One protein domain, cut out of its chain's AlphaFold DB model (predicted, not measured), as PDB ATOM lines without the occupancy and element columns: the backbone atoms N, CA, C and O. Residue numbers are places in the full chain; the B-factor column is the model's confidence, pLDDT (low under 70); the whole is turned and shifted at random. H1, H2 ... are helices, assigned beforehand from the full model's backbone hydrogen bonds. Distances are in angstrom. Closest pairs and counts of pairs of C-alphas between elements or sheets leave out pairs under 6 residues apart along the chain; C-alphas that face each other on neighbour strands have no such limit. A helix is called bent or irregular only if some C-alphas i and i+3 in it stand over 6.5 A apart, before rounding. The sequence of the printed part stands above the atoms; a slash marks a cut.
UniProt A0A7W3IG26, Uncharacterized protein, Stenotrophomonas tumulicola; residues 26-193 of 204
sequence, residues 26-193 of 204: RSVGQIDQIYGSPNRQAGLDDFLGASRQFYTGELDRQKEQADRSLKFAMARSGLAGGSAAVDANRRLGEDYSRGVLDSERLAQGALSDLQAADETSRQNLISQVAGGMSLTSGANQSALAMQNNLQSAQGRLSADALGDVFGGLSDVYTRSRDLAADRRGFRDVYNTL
ATOM      1  N   ARG A  26     226.379 203.923 187.319       88.19
ATOM      2  CA  ARG A  26     225.750 204.620 186.184       88.19
ATOM      3  C   ARG A  26     224.867 203.693 185.355       88.19
ATOM      4  O   ARG A  26     223.791 204.100 184.931       88.19
ATOM      5  N   SER A  27     225.314 202.461 185.147       87.50
ATOM      6  CA  SER A  27     224.575 201.468 184.368       87.50
ATOM      7  C   SER A  27     223.328 200.974 185.085       87.50
ATOM      8  O   SER A  27     222.270 200.906 184.469       87.50
ATOM      9  N   VAL A  28     223.416 200.731 186.394       89.81
ATOM     10  CA  VAL A  28     222.248 200.447 187.239       89.81
ATOM     11  C   VAL A  28     221.265 201.616 187.196       89.81
ATOM     12  O   VAL A  28     220.091 201.408 186.912       89.81
ATOM     13  N   GLY A  29     221.745 202.854 187.356       90.38
ATOM     14  CA  GLY A  29     220.893 204.043 187.276       90.38
ATOM     15  C   GLY A  29     220.174 204.190 185.930       90.38
ATOM     16  O   GLY A  29     219.003 204.556 185.904       90.38
ATOM     17  N   GLN A  30     220.833 203.866 184.813       89.69
ATOM     18  CA  GLN A  30     220.186 203.894 183.499       89.69
ATOM     19  C   GLN A  30     219.127 202.795 183.352       89.69
ATOM     20  O   GLN A  30     218.053 203.060 182.816       89.69
ATOM     21  N   ILE A  31     219.409 201.575 183.821       90.75
ATOM     22  CA  ILE A  31     218.429 200.480 183.826       90.75
ATOM     23  C   ILE A  31     217.192 200.912 184.623       90.75
ATOM     24  O   ILE A  31     216.075 200.832 184.117       90.75
ATOM     25  N   ASP A  32     217.390 201.459 185.820       92.00
ATOM     26  CA  ASP A  32     216.304 201.922 186.686       92.00
ATOM     27  C   ASP A  32     215.470 203.022 186.027       92.00
ATOM     28  O   ASP A  32     214.243 202.992 186.089       92.00
ATOM     29  N   GLN A  33     216.118 203.953 185.325       91.81
ATOM     30  CA  GLN A  33     215.432 204.990 184.556       91.81
ATOM     31  C   GLN A  33     214.603 204.430 183.399       91.81
ATOM     32  O   GLN A  33     213.542 204.974 183.107       91.81
ATOM     33  N   ILE A  34     215.062 203.369 182.730       90.50
ATOM     34  CA  ILE A  34     214.332 202.745 181.620       90.50
ATOM     35  C   ILE A  34     213.057 202.071 182.141       90.50
ATOM     36  O   ILE A  34     211.967 202.357 181.636       90.50
ATOM     37  N   TYR A  35     213.181 201.233 183.175       92.44
ATOM     38  CA  TYR A  35     212.047 200.522 183.775       92.44
ATOM     39  C   TYR A  35     211.088 201.466 184.519       92.44
ATOM     40  O   TYR A  35     209.882 201.251 184.492       92.44
ATOM     41  N   GLY A  36     211.601 202.542 185.121       91.31
ATOM     42  CA  GLY A  36     210.807 203.588 185.774       91.31
ATOM     43  C   GLY A  36     210.366 204.728 184.851       91.31
ATOM     44  O   GLY A  36     209.875 205.748 185.335       91.31
ATOM     45  N   SER A  37     210.581 204.618 183.535       92.12
ATOM     46  CA  SER A  37     210.276 205.711 182.607       92.12
ATOM     47  C   SER A  37     208.762 205.944 182.468       92.12
ATOM     48  O   SER A  37     207.985 204.984 182.492       92.12
ATOM     49  N   PRO A  38     208.315 207.191 182.205       92.50
ATOM     50  CA  PRO A  38     206.909 207.472 181.900       92.50
ATOM     51  C   PRO A  38     206.381 206.664 180.709       92.50
ATOM     52  O   PRO A  38     205.229 206.245 180.703       92.50
ATOM     53  N   ASN A  39     207.240 206.391 179.722       86.12
ATOM     54  CA  ASN A  39     206.891 205.559 178.573       86.12
ATOM     55  C   ASN A  39     206.630 204.107 178.983       86.12
ATOM     56  O   ASN A  39     205.728 203.473 178.435       86.12
ATOM     57  N   ARG A  40     207.398 203.568 179.944       91.00
ATOM     58  CA  ARG A  40     207.141 202.218 180.448       91.00
ATOM     59  C   ARG A  40     205.822 202.164 181.208       91.00
ATOM     60  O   ARG A  40     205.047 201.248 180.953       91.00
ATOM     61  N   GLN A  41     205.551 203.158 182.057       93.25
ATOM     62  CA  GLN A  41     204.276 203.266 182.767       93.25
ATOM     63  C   GLN A  41     203.092 203.339 181.794       93.25
ATOM     64  O   GLN A  41     202.157 202.559 181.930       93.25
ATOM     65  N   ALA A  42     203.174 204.178 180.756       91.31
ATOM     66  CA  ALA A  42     202.144 204.252 179.722       91.31
ATOM     67  C   ALA A  42     201.917 202.895 179.032       91.31
ATOM     68  O   ALA A  42     200.782 202.476 178.861       91.31
ATOM     69  N   GLY A  43     202.985 202.152 178.718       89.88
ATOM     70  CA  GLY A  43     202.855 200.811 178.139       89.88
ATOM     71  C   GLY A  43     202.227 199.774 179.083       89.88
ATOM     72  O   GLY A  43     201.560 198.850 178.617       89.88
ATOM     73  N   LEU A  44     202.428 199.906 180.399       94.88
ATOM     74  CA  LEU A  44     201.750 199.082 181.406       94.88
ATOM     75  C   LEU A  44     200.258 199.433 181.496       94.88
ATOM     76  O   LEU A  44     199.421 198.531 181.543       94.88
ATOM     77  N   ASP A  45     199.928 200.723 181.464       94.88
ATOM     78  CA  ASP A  45     198.547 201.212 181.487       94.88
ATOM     79  C   ASP A  45     197.790 200.812 180.208       94.88
ATOM     80  O   ASP A  45     196.651 200.343 180.280       94.88
ATOM     81  N   ASP A  46     198.442 200.900 179.045       94.50
ATOM     82  CA  ASP A  46     197.916 200.430 177.760       94.50
ATOM     83  C   ASP A  46     197.652 198.920 177.789       94.50
ATOM     84  O   ASP A  46     196.595 198.457 177.355       94.50
ATOM     85  N   PHE A  47     198.586 198.137 178.342       94.44
ATOM     86  CA  PHE A  47     198.407 196.696 178.508       94.44
ATOM     87  C   PHE A  47     197.238 196.365 179.444       94.44
ATOM     88  O   PHE A  47     196.440 195.477 179.136       94.44
ATOM     89  N   LEU A  48     197.091 197.092 180.555       96.06
ATOM     90  CA  LEU A  48     195.950 196.943 181.458       96.06
ATOM     91  C   LEU A  48     194.634 197.267 180.739       96.06
ATOM     92  O   LEU A  48     193.670 196.507 180.843       96.06
ATOM     93  N   GLY A  49     194.595 198.366 179.984       93.19
ATOM     94  CA  GLY A  49     193.440 198.758 179.179       93.19
ATOM     95  C   GLY A  49     193.060 197.690 178.152       93.19
ATOM     96  O   GLY A  49     191.896 197.290 178.084       93.19
ATOM     97  N   ALA A  50     194.038 197.170 177.410       93.06
ATOM     98  CA  ALA A  50     193.834 196.096 176.443       93.06
ATOM     99  C   ALA A  50     193.353 194.797 177.111       93.06
ATOM    100  O   ALA A  50     192.436 194.148 176.609       93.06
ATOM    101  N   SER A  51     193.914 194.442 178.269       92.62
ATOM    102  CA  SER A  51     193.514 193.253 179.034       92.62
ATOM    103  C   SER A  51     192.074 193.368 179.536       92.62
ATOM    104  O   SER A  51     191.291 192.430 179.393       92.62
ATOM    105  N   ARG A  52     191.678 194.542 180.046       94.81
ATOM    106  CA  ARG A  52     190.285 194.830 180.421       94.81
ATOM    107  C   ARG A  52     189.346 194.671 179.236       94.81
ATOM    108  O   ARG A  52     188.339 193.981 179.350       94.81
ATOM    109  N   GLN A  53     189.672 195.278 178.095       93.56
ATOM    110  CA  GLN A  53     188.862 195.171 176.877       93.56
ATOM    111  C   GLN A  53     188.742 193.723 176.392       93.56
ATOM    112  O   GLN A  53     187.665 193.299 175.982       93.56
ATOM    113  N   PHE A  54     189.827 192.955 176.471       92.19
ATOM    114  CA  PHE A  54     189.831 191.545 176.105       92.19
ATOM    115  C   PHE A  54     188.871 190.730 176.980       92.19
ATOM    116  O   PHE A  54     187.977 190.071 176.448       92.19
ATOM    117  N   TYR A  55     189.010 190.801 178.309       92.12
ATOM    118  CA  TYR A  55     188.181 190.005 179.216       92.12
ATOM    119  C   TYR A  55     186.724 190.474 179.261       92.12
ATOM    120  O   TYR A  55     185.821 189.646 179.279       92.12
ATOM    121  N   THR A  56     186.465 191.781 179.223       91.88
ATOM    122  CA  THR A  56     185.085 192.297 179.140       91.88
ATOM    123  C   THR A  56     184.414 191.898 177.827       91.88
ATOM    124  O   THR A  56     183.289 191.407 177.842       91.88
ATOM    125  N   GLY A  57     185.122 192.000 176.699       90.56
ATOM    126  CA  GLY A  57     184.602 191.563 175.405       90.56
ATOM    127  C   GLY A  57     184.329 190.059 175.343       90.56
ATOM    128  O   GLY A  57     183.363 189.636 174.713       90.56
ATOM    129  N   GLU A  58     185.146 189.237 176.002       89.75
ATOM    130  CA  GLU A  58     184.890 187.799 176.108       89.75
ATOM    131  C   GLU A  58     183.688 187.494 177.012       89.75
ATOM    132  O   GLU A  58     182.815 186.712 176.634       89.75
ATOM    133  N   LEU A  59     183.575 188.177 178.153       90.38
ATOM    134  CA  LEU A  59     182.417 188.075 179.038       90.38
ATOM    135  C   LEU A  59     181.108 188.415 178.306       90.38
ATOM    136  O   LEU A  59     180.119 187.689 178.437       90.38
ATOM    137  N   ASP A  60     181.102 189.482 177.505       91.31
ATOM    138  CA  ASP A  60     179.943 189.889 176.706       91.31
ATOM    139  C   ASP A  60     179.552 188.808 175.687       91.31
ATOM    140  O   ASP A  60     178.375 188.452 175.573       91.31
ATOM    141  N   ARG A  61     180.530 188.208 174.992       89.25
ATOM    142  CA  ARG A  61     180.269 187.091 174.064       89.25
ATOM    143  C   ARG A  61     179.664 185.890 174.777       89.25
ATOM    144  O   ARG A  61     178.718 185.290 174.257       89.25
ATOM    145  N   GLN A  62     180.193 185.524 175.942       87.44
ATOM    146  CA  GLN A  62     179.668 184.404 176.721       87.44
ATOM    147  C   GLN A  62     178.247 184.690 177.212       87.44
ATOM    148  O   GLN A  62     177.371 183.829 177.080       87.44
ATOM    149  N   LYS A  63     177.972 185.918 177.668       88.81
ATOM    150  CA  LYS A  63     176.621 186.363 178.025       88.81
ATOM    151  C   LYS A  63     175.656 186.207 176.852       88.81
ATOM    152  O   LYS A  63     174.588 185.629 177.025       88.81
ATOM    153  N   GLU A  64     176.006 186.678 175.658       90.00
ATOM    154  CA  GLU A  64     175.127 186.566 174.487       90.00
ATOM    155  C   GLU A  64     174.827 185.111 174.095       90.00
ATOM    156  O   GLU A  64     173.735 184.793 173.605       90.00
ATOM    157  N   GLN A  65     175.807 184.219 174.248       87.56
ATOM    158  CA  GLN A  65     175.626 182.788 174.008       87.56
ATOM    159  C   GLN A  65     174.724 182.160 175.077       87.56
ATOM    160  O   GLN A  65     173.815 181.391 174.742       87.56
ATOM    161  N   ALA A  66     174.921 182.533 176.341       85.81
ATOM    162  CA  ALA A  66     174.104 182.111 177.469       85.81
ATOM    163  C   ALA A  66     172.650 182.597 177.339       85.81
ATOM    164  O   ALA A  66     171.727 181.793 177.460       85.81
ATOM    165  N   ASP A  67     172.434 183.866 176.985       86.81
ATOM    166  CA  ASP A  67     171.119 184.467 176.732       86.81
ATOM    167  C   ASP A  67     170.367 183.719 175.620       86.81
ATOM    168  O   ASP A  67     169.197 183.343 175.770       86.81
ATOM    169  N   ARG A  68     171.043 183.442 174.495       87.69
ATOM    170  CA  ARG A  68     170.467 182.666 173.384       87.69
ATOM    171  C   ARG A  68     170.106 181.249 173.814       87.69
ATOM    172  O   ARG A  68     168.995 180.788 173.537       87.69
ATOM    173  N   SER A  69     171.016 180.574 174.507       84.06
ATOM    174  CA  SER A  69     170.816 179.205 174.985       84.06
ATOM    175  C   SER A  69     169.649 179.125 175.968       84.06
ATOM    176  O   SER A  69     168.772 178.272 175.817       84.06
ATOM    177  N   LEU A  70     169.568 180.074 176.904       84.62
ATOM    178  CA  LEU A  70     168.472 180.200 177.858       84.62
ATOM    179  C   LEU A  70     167.132 180.423 177.147       84.62
ATOM    180  O   LEU A  70     166.146 179.750 177.453       84.62
ATOM    181  N   LYS A  71     167.089 181.319 176.157       85.94
ATOM    182  CA  LYS A  71     165.879 181.579 175.369       85.94
ATOM    183  C   LYS A  71     165.379 180.316 174.665       85.94
ATOM    184  O   LYS A  71     164.191 179.996 174.752       85.94
ATOM    185  N   PHE A  72     166.264 179.580 173.990       85.69
ATOM    186  CA  PHE A  72     165.889 178.336 173.314       85.69
ATOM    187  C   PHE A  72     165.464 177.245 174.297       85.69
ATOM    188  O   PHE A  72     164.494 176.532 174.033       85.69
ATOM    189  N   ALA A  73     166.140 177.129 175.439       81.44
ATOM    190  CA  ALA A  73     165.776 176.195 176.494       81.44
ATOM    191  C   ALA A  73     164.368 176.460 177.041       81.44
ATOM    192  O   ALA A  73     163.554 175.539 177.115       81.44
ATOM    193  N   MET A  74     164.058 177.718 177.363       82.62
ATOM    194  CA  MET A  74     162.745 178.119 177.876       82.62
ATOM    195  C   MET A  74     161.636 177.921 176.838       82.62
ATOM    196  O   MET A  74     160.530 177.503 177.183       82.62
ATOM    197  N   ALA A  75     161.927 178.164 175.557       84.31
ATOM    198  CA  ALA A  75     160.994 177.871 174.474       84.31
ATOM    199  C   ALA A  75     160.708 176.364 174.362       84.31
ATOM    200  O   ALA A  75     159.549 175.961 174.304       84.31
ATOM    201  N   ARG A  76     161.748 175.518 174.403       82.62
ATOM    202  CA  ARG A  76     161.608 174.051 174.337       82.62
ATOM    203  C   ARG A  76     160.885 173.459 175.548       82.62
ATOM    204  O   ARG A  76     160.193 172.455 175.410       82.62
ATOM    205  N   SER A  77     161.047 174.048 176.730       79.94
ATOM    206  CA  SER A  77     160.381 173.584 177.951       79.94
ATOM    207  C   SER A  77     158.945 174.098 178.099       79.94
ATOM    208  O   SER A  77     158.238 173.629 178.990       79.94
ATOM    209  N   GLY A  78     158.504 175.024 177.236       81.19
ATOM    210  CA  GLY A  78     157.202 175.690 177.341       81.19
ATOM    211  C   GLY A  78     157.122 176.701 178.490       81.19
ATOM    212  O   GLY A  78     156.032 177.143 178.839       81.19
ATOM    213  N   LEU A  79     158.261 177.058 179.094       79.06
ATOM    214  CA  LEU A  79     158.356 178.011 180.204       79.06
ATOM    215  C   LEU A  79     158.689 179.439 179.743       79.06
ATOM    216  O   LEU A  79     158.836 180.337 180.575       79.06
ATOM    217  N   ALA A  80     158.826 179.657 178.433       82.12
ATOM    218  CA  ALA A  80     159.078 180.970 177.855       82.12
ATOM    219  C   ALA A  80     158.026 181.994 178.316       82.12
ATOM    220  O   ALA A  80     156.826 181.757 178.219       82.12
ATOM    221  N   GLY A  81     158.492 183.134 178.833       77.81
ATOM    222  CA  GLY A  81     157.630 184.212 179.336       77.81
ATOM    223  C   GLY A  81     157.012 183.966 180.719       77.81
ATOM    224  O   GLY A  81     156.352 184.857 181.244       77.81
ATOM    225  N   GLY A  82     157.235 182.798 181.332       84.06
ATOM    226  CA  GLY A  82     156.806 182.507 182.701       84.06
ATOM    227  C   GLY A  82     157.793 182.999 183.766       84.06
ATOM    228  O   GLY A  82     158.916 183.407 183.466       84.06
ATOM    229  N   SER A  83     157.404 182.884 185.039       81.94
ATOM    230  CA  SER A  83     158.252 183.244 186.191       81.94
ATOM    231  C   SER A  83     159.612 182.541 186.181       81.94
ATOM    232  O   SER A  83     160.625 183.166 186.474       81.94
ATOM    233  N   ALA A  84     159.663 181.282 185.733       78.56
ATOM    234  CA  ALA A  84     160.909 180.530 185.589       78.56
ATOM    235  C   ALA A  84     161.892 181.170 184.588       78.56
ATOM    236  O   ALA A  84     163.098 181.173 184.828       78.56
ATOM    237  N   ALA A  85     161.392 181.741 183.487       77.88
ATOM    238  CA  ALA A  85     162.228 182.451 182.520       77.88
ATOM    239  C   ALA A  85     162.726 183.792 183.081       77.88
ATOM    240  O   ALA A  85     163.888 184.141 182.885       77.88
ATOM    241  N   VAL A  86     161.875 184.516 183.818       84.88
ATOM    242  CA  VAL A  86     162.249 185.776 184.486       84.88
ATOM    243  C   VAL A  86     163.330 185.535 185.541       84.88
ATOM    244  O   VAL A  86     164.321 186.261 185.582       84.88
ATOM    245  N   ASP A  87     163.173 184.495 186.360       85.81
ATOM    246  CA  ASP A  87     164.137 184.153 187.404       85.81
ATOM    247  C   ASP A  87     165.488 183.726 186.831       85.81
ATOM    248  O   ASP A  87     166.531 184.140 187.338       85.81
ATOM    249  N   ALA A  88     165.481 182.939 185.754       81.31
ATOM    250  CA  ALA A  88     166.708 182.536 185.079       81.31
ATOM    251  C   ALA A  88     167.435 183.730 184.442       81.31
ATOM    252  O   ALA A  88     168.655 183.823 184.546       81.31
ATOM    253  N   ASN A  89     166.697 184.671 183.846       84.75
ATOM    254  CA  ASN A  89     167.290 185.876 183.266       84.75
ATOM    255  C   ASN A  89     167.882 186.802 184.347       84.75
ATOM    256  O   ASN A  89     168.947 187.385 184.158       84.75
ATOM    257  N   ARG A  90     167.239 186.891 185.523       88.31
ATOM    258  CA  ARG A  90     167.787 187.628 186.675       88.31
ATOM    259  C   ARG A  90     169.120 187.043 187.135       88.31
ATOM    260  O   ARG A  90     170.082 187.787 187.273       88.31
ATOM    261  N   ARG A  91     169.183 185.718 187.310       86.69
ATOM    262  CA  ARG A  91     170.423 185.017 187.687       86.69
ATOM    263  C   ARG A  91     171.531 185.244 186.666       86.69
ATOM    264  O   ARG A  91     172.640 185.577 187.051       86.69
ATOM    265  N   LEU A  92     171.208 185.173 185.377       86.19
ATOM    266  CA  LEU A  92     172.173 185.448 184.316       86.19
ATOM    267  C   LEU A  92     172.736 186.883 184.386       86.19
ATOM    268  O   LEU A  92     173.916 187.100 184.122       86.19
ATOM    269  N   GLY A  93     171.918 187.866 184.774       88.06
ATOM    270  CA  GLY A  93     172.379 189.233 185.042       88.06
ATOM    271  C   GLY A  93     173.271 189.354 186.286       88.06
ATOM    272  O   GLY A  93     174.251 190.102 186.273       88.06
ATOM    273  N   GLU A  94     172.963 188.607 187.351       89.69
ATOM    274  CA  GLU A  94     173.803 188.525 188.555       89.69
ATOM    275  C   GLU A  94     175.168 187.897 188.239       89.69
ATOM    276  O   GLU A  94     176.199 188.438 188.640       89.69
ATOM    277  N   ASP A  95     175.185 186.805 187.472       86.25
ATOM    278  CA  ASP A  95     176.410 186.116 187.056       86.25
ATOM    279  C   ASP A  95     177.259 186.995 186.132       86.25
ATOM    280  O   ASP A  95     178.466 187.099 186.328       86.25
ATOM    281  N   TYR A  96     176.635 187.736 185.208       90.12
ATOM    282  CA  TYR A  96     177.343 188.736 184.406       90.12
ATOM    283  C   TYR A  96     177.992 189.816 185.279       90.12
ATOM    284  O   TYR A  96     179.161 190.140 185.101       90.12
ATOM    285  N   SER A  97     177.263 190.339 186.269       90.88
ATOM    286  CA  SER A  97     177.792 191.369 187.172       90.88
ATOM    287  C   SER A  97     178.991 190.863 187.985       90.88
ATOM    288  O   SER A  97     179.939 191.613 188.217       90.88
ATOM    289  N   ARG A  98     178.983 189.586 188.392       89.75
ATOM    290  CA  ARG A  98     180.147 188.930 189.014       89.75
ATOM    291  C   ARG A  98     181.294 188.769 188.020       89.75
ATOM    292  O   ARG A  98     182.418 189.139 188.346       89.75
ATOM    293  N   GLY A  99     180.994 188.321 186.804       89.38
ATOM    294  CA  GLY A  99     181.966 188.179 185.725       89.38
ATOM    295  C   GLY A  99     182.678 189.484 185.374       89.38
ATOM    296  O   GLY A  99     183.869 189.460 185.085       89.38
ATOM    297  N   VAL A 100     182.011 190.640 185.480       91.00
ATOM    298  CA  VAL A 100     182.665 191.949 185.305       91.00
ATOM    299  C   VAL A 100     183.760 192.151 186.355       91.00
ATOM    300  O   VAL A 100     184.874 192.548 186.016       91.00
ATOM    301  N   LEU A 101     183.490 191.837 187.625       91.38
ATOM    302  CA  LEU A 101     184.496 191.937 188.688       91.38
ATOM    303  C   LEU A 101     185.646 190.948 188.479       91.38
ATOM    304  O   LEU A 101     186.800 191.293 188.726       91.38
ATOM    305  N   ASP A 102     185.350 189.738 188.012       89.62
ATOM    306  CA  ASP A 102     186.372 188.730 187.729       89.62
ATOM    307  C   ASP A 102     187.231 189.114 186.518       89.62
ATOM    308  O   ASP A 102     188.452 188.988 186.576       89.62
ATOM    309  N   SER A 103     186.633 189.699 185.475       90.19
ATOM    310  CA  SER A 103     187.357 190.245 184.320       90.19
ATOM    311  C   SER A 103     188.363 191.327 184.729       90.19
ATOM    312  O   SER A 103     189.498 191.343 184.251       90.19
ATOM    313  N   GLU A 104     187.985 192.185 185.680       92.94
ATOM    314  CA  GLU A 104     188.864 193.216 186.229       92.94
ATOM    315  C   GLU A 104     189.993 192.604 187.069       92.94
ATOM    316  O   GLU A 104     191.150 193.004 186.931       92.94
ATOM    317  N   ARG A 105     189.693 191.595 187.900       92.75
ATOM    318  CA  ARG A 105     190.715 190.865 188.671       92.75
ATOM    319  C   ARG A 105     191.729 190.181 187.761       92.75
ATOM    320  O   ARG A 105     192.921 190.240 188.046       92.75
ATOM    321  N   LEU A 106     191.276 189.569 186.669       91.31
ATOM    322  CA  LEU A 106     192.147 188.930 185.683       91.31
ATOM    323  C   LEU A 106     193.046 189.949 184.981       91.31
ATOM    324  O   LEU A 106     194.247 189.718 184.863       91.31
ATOM    325  N   ALA A 107     192.497 191.096 184.574       93.25
ATOM    326  CA  ALA A 107     193.283 192.164 183.961       93.25
ATOM    327  C   ALA A 107     194.358 192.714 184.916       93.25
ATOM    328  O   ALA A 107     195.512 192.887 184.521       93.25
ATOM    329  N   GLN A 108     194.007 192.941 186.186       95.38
ATOM    330  CA  GLN A 108     194.968 193.364 187.210       95.38
ATOM    331  C   GLN A 108     196.016 192.283 187.507       95.38
ATOM    332  O   GLN A 108     197.192 192.604 187.671       95.38
ATOM    333  N   GLY A 109     195.618 191.007 187.534       94.62
ATOM    334  CA  GLY A 109     196.534 189.876 187.680       94.62
ATOM    335  C   GLY A 109     197.549 189.809 186.539       94.62
ATOM    336  O   GLY A 109     198.749 189.744 186.788       94.62
ATOM    337  N   ALA A 110     197.088 189.943 185.292       93.12
ATOM    338  CA  ALA A 110     197.957 189.980 184.119       93.12
ATOM    339  C   ALA A 110     198.954 191.151 184.173       93.12
ATOM    340  O   ALA A 110     200.124 190.992 183.816       93.12
ATOM    341  N   LEU A 111     198.517 192.329 184.639       96.12
ATOM    342  CA  LEU A 111     199.404 193.473 184.852       96.12
ATOM    343  C   LEU A 111     200.463 193.172 185.921       96.12
ATOM    344  O   LEU A 111     201.644 193.436 185.700       96.12
ATOM    345  N   SER A 112     200.050 192.608 187.057       96.75
ATOM    346  CA  SER A 112     200.962 192.224 188.139       96.75
ATOM    347  C   SER A 112     202.019 191.227 187.653       96.75
ATOM    348  O   SER A 112     203.196 191.366 187.980       96.75
ATOM    349  N   ASP A 113     201.627 190.255 186.828       95.06
ATOM    350  CA  ASP A 113     202.548 189.279 186.240       95.06
ATOM    351  C   ASP A 113     203.562 189.935 185.295       95.06
ATOM    352  O   ASP A 113     204.747 189.587 185.311       95.06
ATOM    353  N   LEU A 114     203.120 190.901 184.481       95.50
ATOM    354  CA  LEU A 114     204.005 191.671 183.606       95.50
ATOM    355  C   LEU A 114     205.006 192.504 184.420       95.50
ATOM    356  O   LEU A 114     206.198 192.495 184.118       95.50
ATOM    357  N   GLN A 115     204.547 193.175 185.477       96.06
ATOM    358  CA  GLN A 115     205.415 193.938 186.377       96.06
ATOM    359  C   GLN A 115     206.438 193.037 187.085       96.06
ATOM    360  O   GLN A 115     207.610 193.394 187.191       96.06
ATOM    361  N   ALA A 116     206.032 191.842 187.517       97.12
ATOM    362  CA  ALA A 116     206.937 190.866 188.122       97.12
ATOM    363  C   ALA A 116     207.993 190.344 187.125       97.12
ATOM    364  O   ALA A 116     209.165 190.177 187.483       97.12
ATOM    365  N   ALA A 117     207.606 190.111 185.866       95.69
ATOM    366  CA  ALA A 117     208.527 189.710 184.800       95.69
ATOM    367  C   ALA A 117     209.549 190.813 184.475       95.69
ATOM    368  O   ALA A 117     210.738 190.529 184.277       95.69
ATOM    369  N   ASP A 118     209.105 192.068 184.478       95.62
ATOM    370  CA  ASP A 118     209.968 193.233 184.316       95.62
ATOM    371  C   ASP A 118     210.958 193.374 185.462       95.62
ATOM    372  O   ASP A 118     212.152 193.518 185.207       95.62
ATOM    373  N   GLU A 119     210.506 193.264 186.710       95.50
ATOM    374  CA  GLU A 119     211.399 193.353 187.866       95.50
ATOM    375  C   GLU A 119     212.432 192.219 187.856       95.50
ATOM    376  O   GLU A 119     213.620 192.448 188.077       95.50
ATOM    377  N   THR A 120     212.024 191.004 187.487       96.69
ATOM    378  CA  THR A 120     212.954 189.877 187.321       96.69
ATOM    379  C   THR A 120     214.009 190.182 186.253       96.69
ATOM    380  O   THR A 120     215.206 189.959 186.451       96.69
ATOM    381  N   SER A 121     213.578 190.737 185.118       95.38
ATOM    382  CA  SER A 121     214.456 191.110 184.005       95.38
ATOM    383  C   SER A 121     215.418 192.232 184.395       95.38
ATOM    384  O   SER A 121     216.613 192.156 184.102       95.38
ATOM    385  N   ARG A 122     214.928 193.233 185.131       94.62
ATOM    386  CA  ARG A 122     215.717 194.320 185.709       94.62
ATOM    387  C   ARG A 122     216.818 193.787 186.628       94.62
ATOM    388  O   ARG A 122     217.984 194.127 186.430       94.62
ATOM    389  N   GLN A 123     216.486 192.906 187.571       94.88
ATOM    390  CA  GLN A 123     217.463 192.319 188.500       94.88
ATOM    391  C   GLN A 123     218.520 191.464 187.784       94.88
ATOM    392  O   GLN A 123     219.712 191.532 188.104       94.88
ATOM    393  N   ASN A 124     218.115 190.712 186.756       93.75
ATOM    394  CA  ASN A 124     219.041 189.948 185.919       93.75
ATOM    395  C   ASN A 124     220.026 190.857 185.168       93.75
ATOM    396  O   ASN A 124     221.207 190.528 185.049       93.75
ATOM    397  N   LEU A 125     219.570 192.009 184.672       92.06
ATOM    398  CA  LEU A 125     220.424 192.977 183.977       92.06
ATOM    399  C   LEU A 125     221.377 193.692 184.936       92.06
ATOM    400  O   LEU A 125     222.556 193.837 184.618       92.06
ATOM    401  N   ILE A 126     220.908 194.070 186.129       91.31
ATOM    402  CA  ILE A 126     221.751 194.642 187.191       91.31
ATOM    403  C   ILE A 126     222.872 193.665 187.568       91.31
ATOM    404  O   ILE A 126     224.037 194.055 187.653       91.31
ATOM    405  N   SER A 127     222.542 192.379 187.709       91.69
ATOM    406  CA  SER A 127     223.521 191.328 188.003       91.69
ATOM    407  C   SER A 127     224.566 191.180 186.887       91.69
ATOM    408  O   SER A 127     225.760 191.049 187.159       91.69
ATOM    409  N   GLN A 128     224.151 191.275 185.620       90.94
ATOM    410  CA  GLN A 128     225.066 191.246 184.470       90.94
ATOM    411  C   GLN A 128     225.970 192.486 184.397       90.94
ATOM    412  O   GLN A 128     227.155 192.375 184.079       90.94
ATOM    413  N   VAL A 129     225.445 193.667 184.731       88.38
ATOM    414  CA  VAL A 129     226.235 194.902 184.853       88.38
ATOM    415  C   VAL A 129     227.290 194.770 185.946       88.38
ATOM    416  O   VAL A 129     228.452 195.091 185.700       88.38
ATOM    417  N   ALA A 130     226.932 194.234 187.117       86.06
ATOM    418  CA  ALA A 130     227.899 193.955 188.180       86.06
ATOM    419  C   ALA A 130     229.002 192.980 187.714       86.06
ATOM    420  O   ALA A 130     230.174 193.146 188.060       86.06
ATOM    421  N   GLY A 131     228.649 192.019 186.851       86.31
ATOM    422  CA  GLY A 131     229.574 191.095 186.185       86.31
ATOM    423  C   GLY A 131     230.478 191.721 185.110       86.31
ATOM    424  O   GLY A 131     231.423 191.071 184.665       86.31
ATOM    425  N   GLY A 132     230.254 192.982 184.723       82.69
ATOM    426  CA  GLY A 132     231.082 193.712 183.755       82.69
ATOM    427  C   GLY A 132     230.407 194.039 182.420       82.69
ATOM    428  O   GLY A 132     231.103 194.414 181.476       82.69
ATOM    429  N   MET A 133     229.080 193.916 182.311       81.94
ATOM    430  CA  MET A 133     228.349 194.372 181.124       81.94
ATOM    431  C   MET A 133     228.460 195.897 180.941       81.94
ATOM    432  O   MET A 133     228.359 196.666 181.894       81.94
ATOM    433  N   SER A 134     228.658 196.335 179.693       79.44
ATOM    434  CA  SER A 134     228.745 197.755 179.332       79.44
ATOM    435  C   SER A 134     227.381 198.456 179.376       79.44
ATOM    436  O   SER A 134     226.356 197.862 179.036       79.44
ATOM    437  N   LEU A 135     227.399 199.753 179.698       70.56
ATOM    438  CA  LEU A 135     226.251 200.666 179.755       70.56
ATOM    439  C   LEU A 135     225.345 200.569 178.508       70.56
ATOM    440  O   LEU A 135     224.145 200.322 178.615       70.56
ATOM    441  N   THR A 136     225.930 200.684 177.310       75.81
ATOM    442  CA  THR A 136     225.195 200.640 176.030       75.81
ATOM    443  C   THR A 136     224.532 199.284 175.784       75.81
ATOM    444  O   THR A 136     223.428 199.211 175.246       75.81
ATOM    445  N   SER A 137     225.189 198.197 176.195       79.50
ATOM    446  CA  SER A 137     224.641 196.844 176.079       79.50
ATOM    447  C   SER A 137     223.459 196.642 177.029       79.50
ATOM    448  O   SER A 137     222.467 196.039 176.627       79.50
ATOM    449  N   GLY A 138     223.521 197.203 178.243       78.31
ATOM    450  CA  GLY A 138     222.438 197.126 179.225       78.31
ATOM    451  C   GLY A 138     221.148 197.808 178.768       78.31
ATOM    452  O   GLY A 138     220.070 197.237 178.928       78.31
ATOM    453  N   ALA A 139     221.237 198.980 178.131       79.06
ATOM    454  CA  ALA A 139     220.061 199.689 177.621       79.06
ATOM    455  C   ALA A 139     219.340 198.910 176.504       79.06
ATOM    456  O   ALA A 139     218.124 198.721 176.561       79.06
ATOM    457  N   ASN A 140     220.091 198.393 175.526       86.00
ATOM    458  CA  ASN A 140     219.524 197.596 174.434       86.00
ATOM    459  C   ASN A 140     218.913 196.284 174.942       86.00
ATOM    460  O   ASN A 140     217.823 195.904 174.516       86.00
ATOM    461  N   GLN A 141     219.579 195.607 175.882       89.12
ATOM    462  CA  GLN A 141     219.028 194.395 176.489       89.12
ATOM    463  C   GLN A 141     217.785 194.678 177.336       89.12
ATOM    464  O   GLN A 141     216.855 193.879 177.309       89.12
ATOM    465  N   SER A 142     217.725 195.823 178.027       88.94
ATOM    466  CA  SER A 142     216.524 196.248 178.763       88.94
ATOM    467  C   SER A 142     215.332 196.408 177.824       88.94
ATOM    468  O   SER A 142     214.265 195.866 178.095       88.94
ATOM    469  N   ALA A 143     215.517 197.095 176.692       87.25
ATOM    470  CA  ALA A 143     214.460 197.285 175.700       87.25
ATOM    471  C   ALA A 143     213.939 195.949 175.141       87.25
ATOM    472  O   ALA A 143     212.729 195.731 175.090       87.25
ATOM    473  N   LEU A 144     214.847 195.033 174.788       91.31
ATOM    474  CA  LEU A 144     214.492 193.699 174.298       91.31
ATOM    475  C   LEU A 144     213.778 192.859 175.365       91.31
ATOM    476  O   LEU A 144     212.790 192.196 175.060       91.31
ATOM    477  N   ALA A 145     214.247 192.896 176.615       93.38
ATOM    478  CA  ALA A 145     213.623 192.171 177.718       93.38
ATOM    479  C   ALA A 145     212.194 192.662 177.977       93.38
ATOM    480  O   ALA A 145     211.272 191.852 178.010       93.38
ATOM    481  N   MET A 146     211.985 193.981 178.057       92.56
ATOM    482  CA  MET A 146     210.649 194.565 178.226       92.56
ATOM    483  C   MET A 146     209.710 194.205 177.067       92.56
ATOM    484  O   MET A 146     208.547 193.877 177.294       92.56
ATOM    485  N   GLN A 147     210.205 194.230 175.823       91.31
ATOM    486  CA  GLN A 147     209.413 193.837 174.656       91.31
ATOM    487  C   GLN A 147     209.005 192.359 174.724       91.31
ATOM    488  O   GLN A 147     207.837 192.035 174.507       91.31
ATOM    489  N   ASN A 148     209.939 191.473 175.071       94.88
ATOM    490  CA  ASN A 148     209.673 190.043 175.220       94.88
ATOM    491  C   ASN A 148     208.699 189.756 176.370       94.88
ATOM    492  O   ASN A 148     207.813 188.911 176.222       94.88
ATOM    493  N   ASN A 149     208.827 190.464 177.495       94.44
ATOM    494  CA  ASN A 149     207.912 190.344 178.630       94.44
ATOM    495  C   ASN A 149     206.500 190.769 178.239       94.44
ATOM    496  O   ASN A 149     205.547 190.046 178.523       94.44
ATOM    497  N   LEU A 150     206.363 191.896 177.533       92.12
ATOM    498  CA  LEU A 150     205.074 192.374 177.042       92.12
ATOM    499  C   LEU A 150     204.444 191.380 176.061       92.12
ATOM    500  O   LEU A 150     203.277 191.031 176.217       92.12
ATOM    501  N   GLN A 151     205.210 190.884 175.088       91.62
ATOM    502  CA  GLN A 151     204.719 189.896 174.126       91.62
ATOM    503  C   GLN A 151     204.301 188.592 174.821       91.62
ATOM    504  O   GLN A 151     203.268 188.011 174.494       91.62
ATOM    505  N   SER A 152     205.071 188.157 175.819       92.44
ATOM    506  CA  SER A 152     204.742 186.981 176.623       92.44
ATOM    507  C   SER A 152     203.478 187.198 177.452       92.44
ATOM    508  O   SER A 152     202.645 186.300 177.524       92.44
ATOM    509  N   ALA A 153     203.303 188.377 178.053       90.81
ATOM    510  CA  ALA A 153     202.108 188.721 178.819       90.81
ATOM    511  C   ALA A 153     200.861 188.786 177.926       90.81
ATOM    512  O   ALA A 153     199.831 188.221 178.277       90.81
ATOM    513  N   GLN A 154     200.973 189.376 176.731       89.00
ATOM    514  CA  GLN A 154     199.907 189.358 175.725       89.00
ATOM    515  C   GLN A 154     199.532 187.928 175.319       89.00
ATOM    516  O   GLN A 154     198.352 187.611 175.233       89.00
ATOM    517  N   GLY A 155     200.519 187.047 175.124       85.94
ATOM    518  CA  GLY A 155     200.278 185.638 174.797       85.94
ATOM    519  C   GLY A 155     199.654 184.811 175.929       85.94
ATOM    520  O   GLY A 155     199.114 183.741 175.663       85.94
ATOM    521  N   ARG A 156     199.716 185.283 177.182       86.50
ATOM    522  CA  ARG A 156     199.067 184.639 178.339       86.50
ATOM    523  C   ARG A 156     197.610 185.050 178.516       86.50
ATOM    524  O   ARG A 156     196.897 184.381 179.263       86.50
ATOM    525  N   LEU A 157     197.159 186.118 177.852       85.06
ATOM    526  CA  LEU A 157     195.741 186.458 177.823       85.06
ATOM    527  C   LEU A 157     194.991 185.305 177.152       85.06
ATOM    528  O   LEU A 157     195.197 185.001 175.980       85.06
ATOM    529  N   SER A 158     194.138 184.638 177.925       80.50
ATOM    530  CA  SER A 158     193.386 183.465 177.485       80.50
ATOM    531  C   SER A 158     191.898 183.685 177.709       80.50
ATOM    532  O   SER A 158     191.498 184.166 178.769       80.50
ATOM    533  N   ALA A 159     191.083 183.299 176.725       71.88
ATOM    534  CA  ALA A 159     189.625 183.322 176.838       71.88
ATOM    535  C   ALA A 159     189.124 182.366 177.938       71.88
ATOM    536  O   ALA A 159     188.143 182.663 178.616       71.88
ATOM    537  N   ASP A 160     189.862 181.280 178.190       71.25
ATOM    538  CA  ASP A 160     189.517 180.272 179.197       71.25
ATOM    539  C   ASP A 160     189.724 180.773 180.639       71.25
ATOM    540  O   ASP A 160     189.239 180.159 181.587       71.25
ATOM    541  N   ALA A 161     190.438 181.890 180.834       70.00
ATOM    542  CA  ALA A 161     190.794 182.397 182.161       70.00
ATOM    543  C   ALA A 161     189.607 182.977 182.944       70.00
ATOM    544  O   ALA A 161     189.652 183.002 184.172       70.00
ATOM    545  N   LEU A 162     188.538 183.402 182.257       66.44
ATOM    546  CA  LEU A 162     187.274 183.764 182.913       66.44
ATOM    547  C   LEU A 162     186.627 182.552 183.597       66.44
ATOM    548  O   LEU A 162     185.817 182.725 184.503       66.44
ATOM    549  N   GLY A 163     187.027 181.330 183.231       63.56
ATOM    550  CA  GLY A 163     186.351 180.120 183.662       63.56
ATOM    551  C   GLY A 163     184.912 180.088 183.155       63.56
ATOM    552  O   GLY A 163     184.423 181.003 182.493       63.56
ATOM    553  N   ASP A 164     184.208 179.010 183.476       59.50
ATOM    554  CA  ASP A 164     182.807 178.846 183.109       59.50
ATOM    555  C   ASP A 164     181.930 179.699 184.059       59.50
ATOM    556  O   ASP A 164     181.143 179.168 184.843       59.50
ATOM    557  N   VAL A 165     182.075 181.037 184.028       63.72
ATOM    558  CA  VAL A 165     181.244 182.002 184.798       63.72
ATOM    559  C   VAL A 165     179.760 181.707 184.576       63.72
ATOM    560  O   VAL A 165     178.939 181.823 185.485       63.72
ATOM    561  N   PHE A 166     179.435 181.243 183.368       61.53
ATOM    562  CA  PHE A 166     178.101 180.830 182.953       61.53
ATOM    563  C   PHE A 166     177.925 179.305 182.838       61.53
ATOM    564  O   PHE A 166     176.833 178.849 182.503       61.53
ATOM    565  N   GLY A 167     178.933 178.492 183.163       59.53
ATOM    566  CA  GLY A 167     178.835 177.025 183.169       59.53
ATOM    567  C   GLY A 167     177.803 176.507 184.166       59.53
ATOM    568  O   GLY A 167     177.048 175.574 183.884       59.53
ATOM    569  N   GLY A 168     177.663 177.208 185.298       53.44
ATOM    570  CA  GLY A 168     176.598 176.973 186.276       53.44
ATOM    571  C   GLY A 168     175.179 177.165 185.714       53.44
ATOM    572  O   GLY A 168     174.214 176.636 186.273       53.44
ATOM    573  N   LEU A 169     175.024 177.856 184.579       50.53
ATOM    574  CA  LEU A 169     173.732 178.042 183.920       50.53
ATOM    575  C   LEU A 169     173.223 176.743 183.272       50.53
ATOM    576  O   LEU A 169     172.012 176.526 183.236       50.53
ATOM    577  N   SER A 170     174.119 175.848 182.834       48.69
ATOM    578  CA  SER A 170     173.764 174.490 182.377       48.69
ATOM    579  C   SER A 170     173.147 173.657 183.513       48.69
ATOM    580  O   SER A 170     172.203 172.885 183.321       48.69
ATOM    581  N   ASP A 171     173.604 173.892 184.740       52.94
ATOM    582  CA  ASP A 171     173.111 173.244 185.954       52.94
ATOM    583  C   ASP A 171     171.722 173.770 186.367       52.94
ATOM    584  O   ASP A 171     170.818 173.005 186.717       52.94
ATOM    585  N   VAL A 172     171.504 175.086 186.247       52.97
ATOM    586  CA  VAL A 172     170.179 175.719 186.401       52.97
ATOM    587  C   VAL A 172     169.217 175.256 185.303       52.97
ATOM    588  O   VAL A 172     168.045 174.996 185.581       52.97
ATOM    589  N   TYR A 173     169.705 175.113 184.071       52.00
ATOM    590  CA  TYR A 173     168.963 174.558 182.943       52.00
ATOM    591  C   TYR A 173     168.481 173.134 183.237       52.00
ATOM    592  O   TYR A 173     167.284 172.865 183.091       52.00
ATOM    593  N   THR A 174     169.378 172.267 183.717       58.38
ATOM    594  CA  THR A 174     169.074 170.877 184.088       58.38
ATOM    595  C   THR A 174     168.030 170.838 185.202       58.38
ATOM    596  O   THR A 174     166.967 170.250 185.019       58.38
ATOM    597  N   ARG A 175     168.215 171.624 186.274       57.69
ATOM    598  CA  ARG A 175     167.211 171.745 187.348       57.69
ATOM    599  C   ARG A 175     165.868 172.298 186.874       57.69
ATOM    600  O   ARG A 175     164.833 171.870 187.369       57.69
ATOM    601  N   SER A 176     165.834 173.244 185.931       51.75
ATOM    602  CA  SER A 176     164.558 173.769 185.414       51.75
ATOM    603  C   SER A 176     163.815 172.738 184.559       51.75
ATOM    604  O   SER A 176     162.586 172.669 184.603       51.75
ATOM    605  N   ARG A 177     164.559 171.914 183.808       55.16
ATOM    606  CA  ARG A 177     164.020 170.791 183.042       55.16
ATOM    607  C   ARG A 177     163.450 169.732 183.981       55.16
ATOM    608  O   ARG A 177     162.338 169.278 183.723       55.16
ATOM    609  N   ASP A 178     164.154 169.420 185.065       56.81
ATOM    610  CA  ASP A 178     163.700 168.474 186.088       56.81
ATOM    611  C   ASP A 178     162.442 168.991 186.790       56.81
ATOM    612  O   ASP A 178     161.437 168.295 186.836       56.81
ATOM    613  N   LEU A 179     162.403 170.268 187.182       54.41
ATOM    614  CA  LEU A 179     161.209 170.881 187.775       54.41
ATOM    615  C   LEU A 179     160.009 170.930 186.810       54.41
ATOM    616  O   LEU A 179     158.857 170.838 187.237       54.41
ATOM    617  N   ALA A 180     160.241 171.106 185.506       56.41
ATOM    618  CA  ALA A 180     159.183 171.062 184.497       56.41
ATOM    619  C   ALA A 180     158.709 169.630 184.212       56.41
ATOM    620  O   ALA A 180     157.524 169.427 183.935       56.41
ATOM    621  N   ALA A 181     159.619 168.656 184.256       57.44
ATOM    622  CA  ALA A 181     159.304 167.238 184.165       57.44
ATOM    623  C   ALA A 181     158.507 166.787 185.394       57.44
ATOM    624  O   ALA A 181     157.467 166.161 185.224       57.44
ATOM    625  N   ASP A 182     158.893 167.223 186.592       58.00
ATOM    626  CA  ASP A 182     158.165 166.979 187.836       58.00
ATOM    627  C   ASP A 182     156.756 167.565 187.770       58.00
ATOM    628  O   ASP A 182     155.786 166.871 188.058       58.00
ATOM    629  N   ARG A 183     156.585 168.813 187.309       60.22
ATOM    630  CA  ARG A 183     155.238 169.398 187.143       60.22
ATOM    631  C   ARG A 183     154.376 168.642 186.131       60.22
ATOM    632  O   ARG A 183     153.163 168.577 186.318       60.22
ATOM    633  N   ARG A 184     154.967 168.086 185.067       57.88
ATOM    634  CA  ARG A 184     154.249 167.219 184.116       57.88
ATOM    635  C   ARG A 184     153.892 165.879 184.753       57.88
ATOM    636  O   ARG A 184     152.731 165.501 184.698       57.88
ATOM    637  N   GLY A 185     154.833 165.244 185.450       55.03
ATOM    638  CA  GLY A 185     154.604 164.004 186.191       55.03
ATOM    639  C   GLY A 185     153.508 164.150 187.249       55.03
ATOM    640  O   GLY A 185     152.594 163.335 187.303       55.03
ATOM    641  N   PHE A 186     153.514 165.239 188.024       54.19
ATOM    642  CA  PHE A 186     152.446 165.543 188.979       54.19
ATOM    643  C   PHE A 186     151.100 165.806 188.297       54.19
ATOM    644  O   PHE A 186     150.073 165.382 188.821       54.19
ATOM    645  N   ARG A 187     151.074 166.468 187.133       54.59
ATOM    646  CA  ARG A 187     149.835 166.696 186.375       54.59
ATOM    647  C   ARG A 187     149.267 165.393 185.812       54.59
ATOM    648  O   ARG A 187     148.064 165.193 185.918       54.59
ATOM    649  N   ASP A 188     150.106 164.513 185.274       52.94
ATOM    650  CA  ASP A 188     149.691 163.217 184.723       52.94
ATOM    651  C   ASP A 188     149.197 162.262 185.826       52.94
ATOM    652  O   ASP A 188     148.192 161.568 185.652       52.94
ATOM    653  N   VAL A 189     149.824 162.293 187.007       51.81
ATOM    654  CA  VAL A 189     149.359 161.554 188.196       51.81
ATOM    655  C   VAL A 189     148.048 162.132 188.745       51.81
ATOM    656  O   VAL A 189     147.133 161.378 189.065       51.81
ATOM    657  N   TYR A 190     147.885 163.457 188.808       48.62
ATOM    658  CA  TYR A 190     146.618 164.055 189.257       48.62
ATOM    659  C   TYR A 190     145.467 163.828 188.266       48.62
ATOM    660  O   TYR A 190     144.338 163.611 188.697       48.62
ATOM    661  N   ASN A 191     145.730 163.827 186.955       50.78
ATOM    662  CA  ASN A 191     144.704 163.549 185.942       50.78
ATOM    663  C   ASN A 191     144.257 162.077 185.937       50.78
ATOM    664  O   ASN A 191     143.135 161.784 185.538       50.78
ATOM    665  N   THR A 192     145.118 161.154 186.379       54.78
ATOM    666  CA  THR A 192     144.777 159.729 186.512       54.78
ATOM    667  C   THR A 192     144.107 159.404 187.849       54.78
ATOM    668  O   THR A 192     143.271 158.507 187.896       54.78
ATOM    669  N   LEU A 193     144.398 160.155 188.921       51.19
ATOM    670  CA  LEU A 193     143.716 160.002 190.214       51.19
ATOM    671  C   LEU A 193     142.364 160.731 190.290       51.19
ATOM    672  O   LEU A 193     141.494 160.326 191.057       51.19
TER     673      LEU A 193
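What this domain is: This is residues 26 to 193 of the 204 residues of an uncharacterized protein of Stenotrophomonas tumulicola (UniProt A0A7W3IG26). Picture a long, thin rod of helices lying lengthwise, with the longest helix, H3, as its spine: H2 folds back along H3 from one end, H4 folds back along it from the other, and H1 packs on H3 and H4 near that second end. H6 continues the rod past the H2 to H3 turn, and its residues 182 to 193 stick out free. The printed part has 168 residues with six named helices, H1 to H6 in chain order, and no named strand; the class is all helix. The whole is extended, with a radius of gyration of the C-alphas of 26.0 A and spans of 94 by 24 by 17 A.

Where its parts are: Find C-alpha 83 at (158.252, 183.244, 186.191); from there H3, residues 83 to 130, runs 70.5 A to C-alpha 130 at (227.899, 193.955, 188.180). Before it look for H2, residues 38 to 77, 57.7 A long, and H1, residues 26 to 35, 14.5 A long. After it come H4, residues 135 to 156, 31.6 A long, and H5, residues 159 to 162. H5 is irregular, but only just: C-alphas 159 and 162 are 6.53 A apart. H6, residues 168 to 193, runs 37.2 A and ends at C-alpha 193, (143.716, 160.002, 190.214).

How they stand to each other: Start at the hub, H3, which touches the five other helices. H2 and H3 form a helical hairpin at a shallow tilt of 25 degrees, opposite ways; their closest C-alphas, of Ser 51 and Ala 107, are 5.1 A apart. H3, with residues 110 to 129 alone, forms a second hairpin with H4 at a shallow tilt of 20 degrees, opposite ways, closest at the C-alphas of Leu 114 and Ala 153, 5.9 A. H1 touches H3 at the C-alphas of Val 28 and Ile 126, 5.8 A, where residues 118 to 129 of H3 alone take part. H1 also touches H4, closest at the C-alphas of Ser 27 and Leu 135, 5.0 A. H5 touches H3 with its closest C-alphas, of Ser 103 and Leu 162, 6.6 A apart. H6 and H3 only just touch, with 3 pairs of C-alphas within 8 A. H4 and H6 are apart. In H1, H2, H4 and H6 every O i to N i+4 pair is within hydrogen-bond range, in H3 43 of 44; H5 is too short for such a pair, and its one O i to N i+3 pair is not within range.

The domain as a whole: Look to Gly 132 and Leu 193 for the two C-alphas farthest apart, 93.9 A. The printed part has no cut, and its five links are tight. Mean pLDDT of the printed part is 82.4, and residues 162 to 193 are under 70.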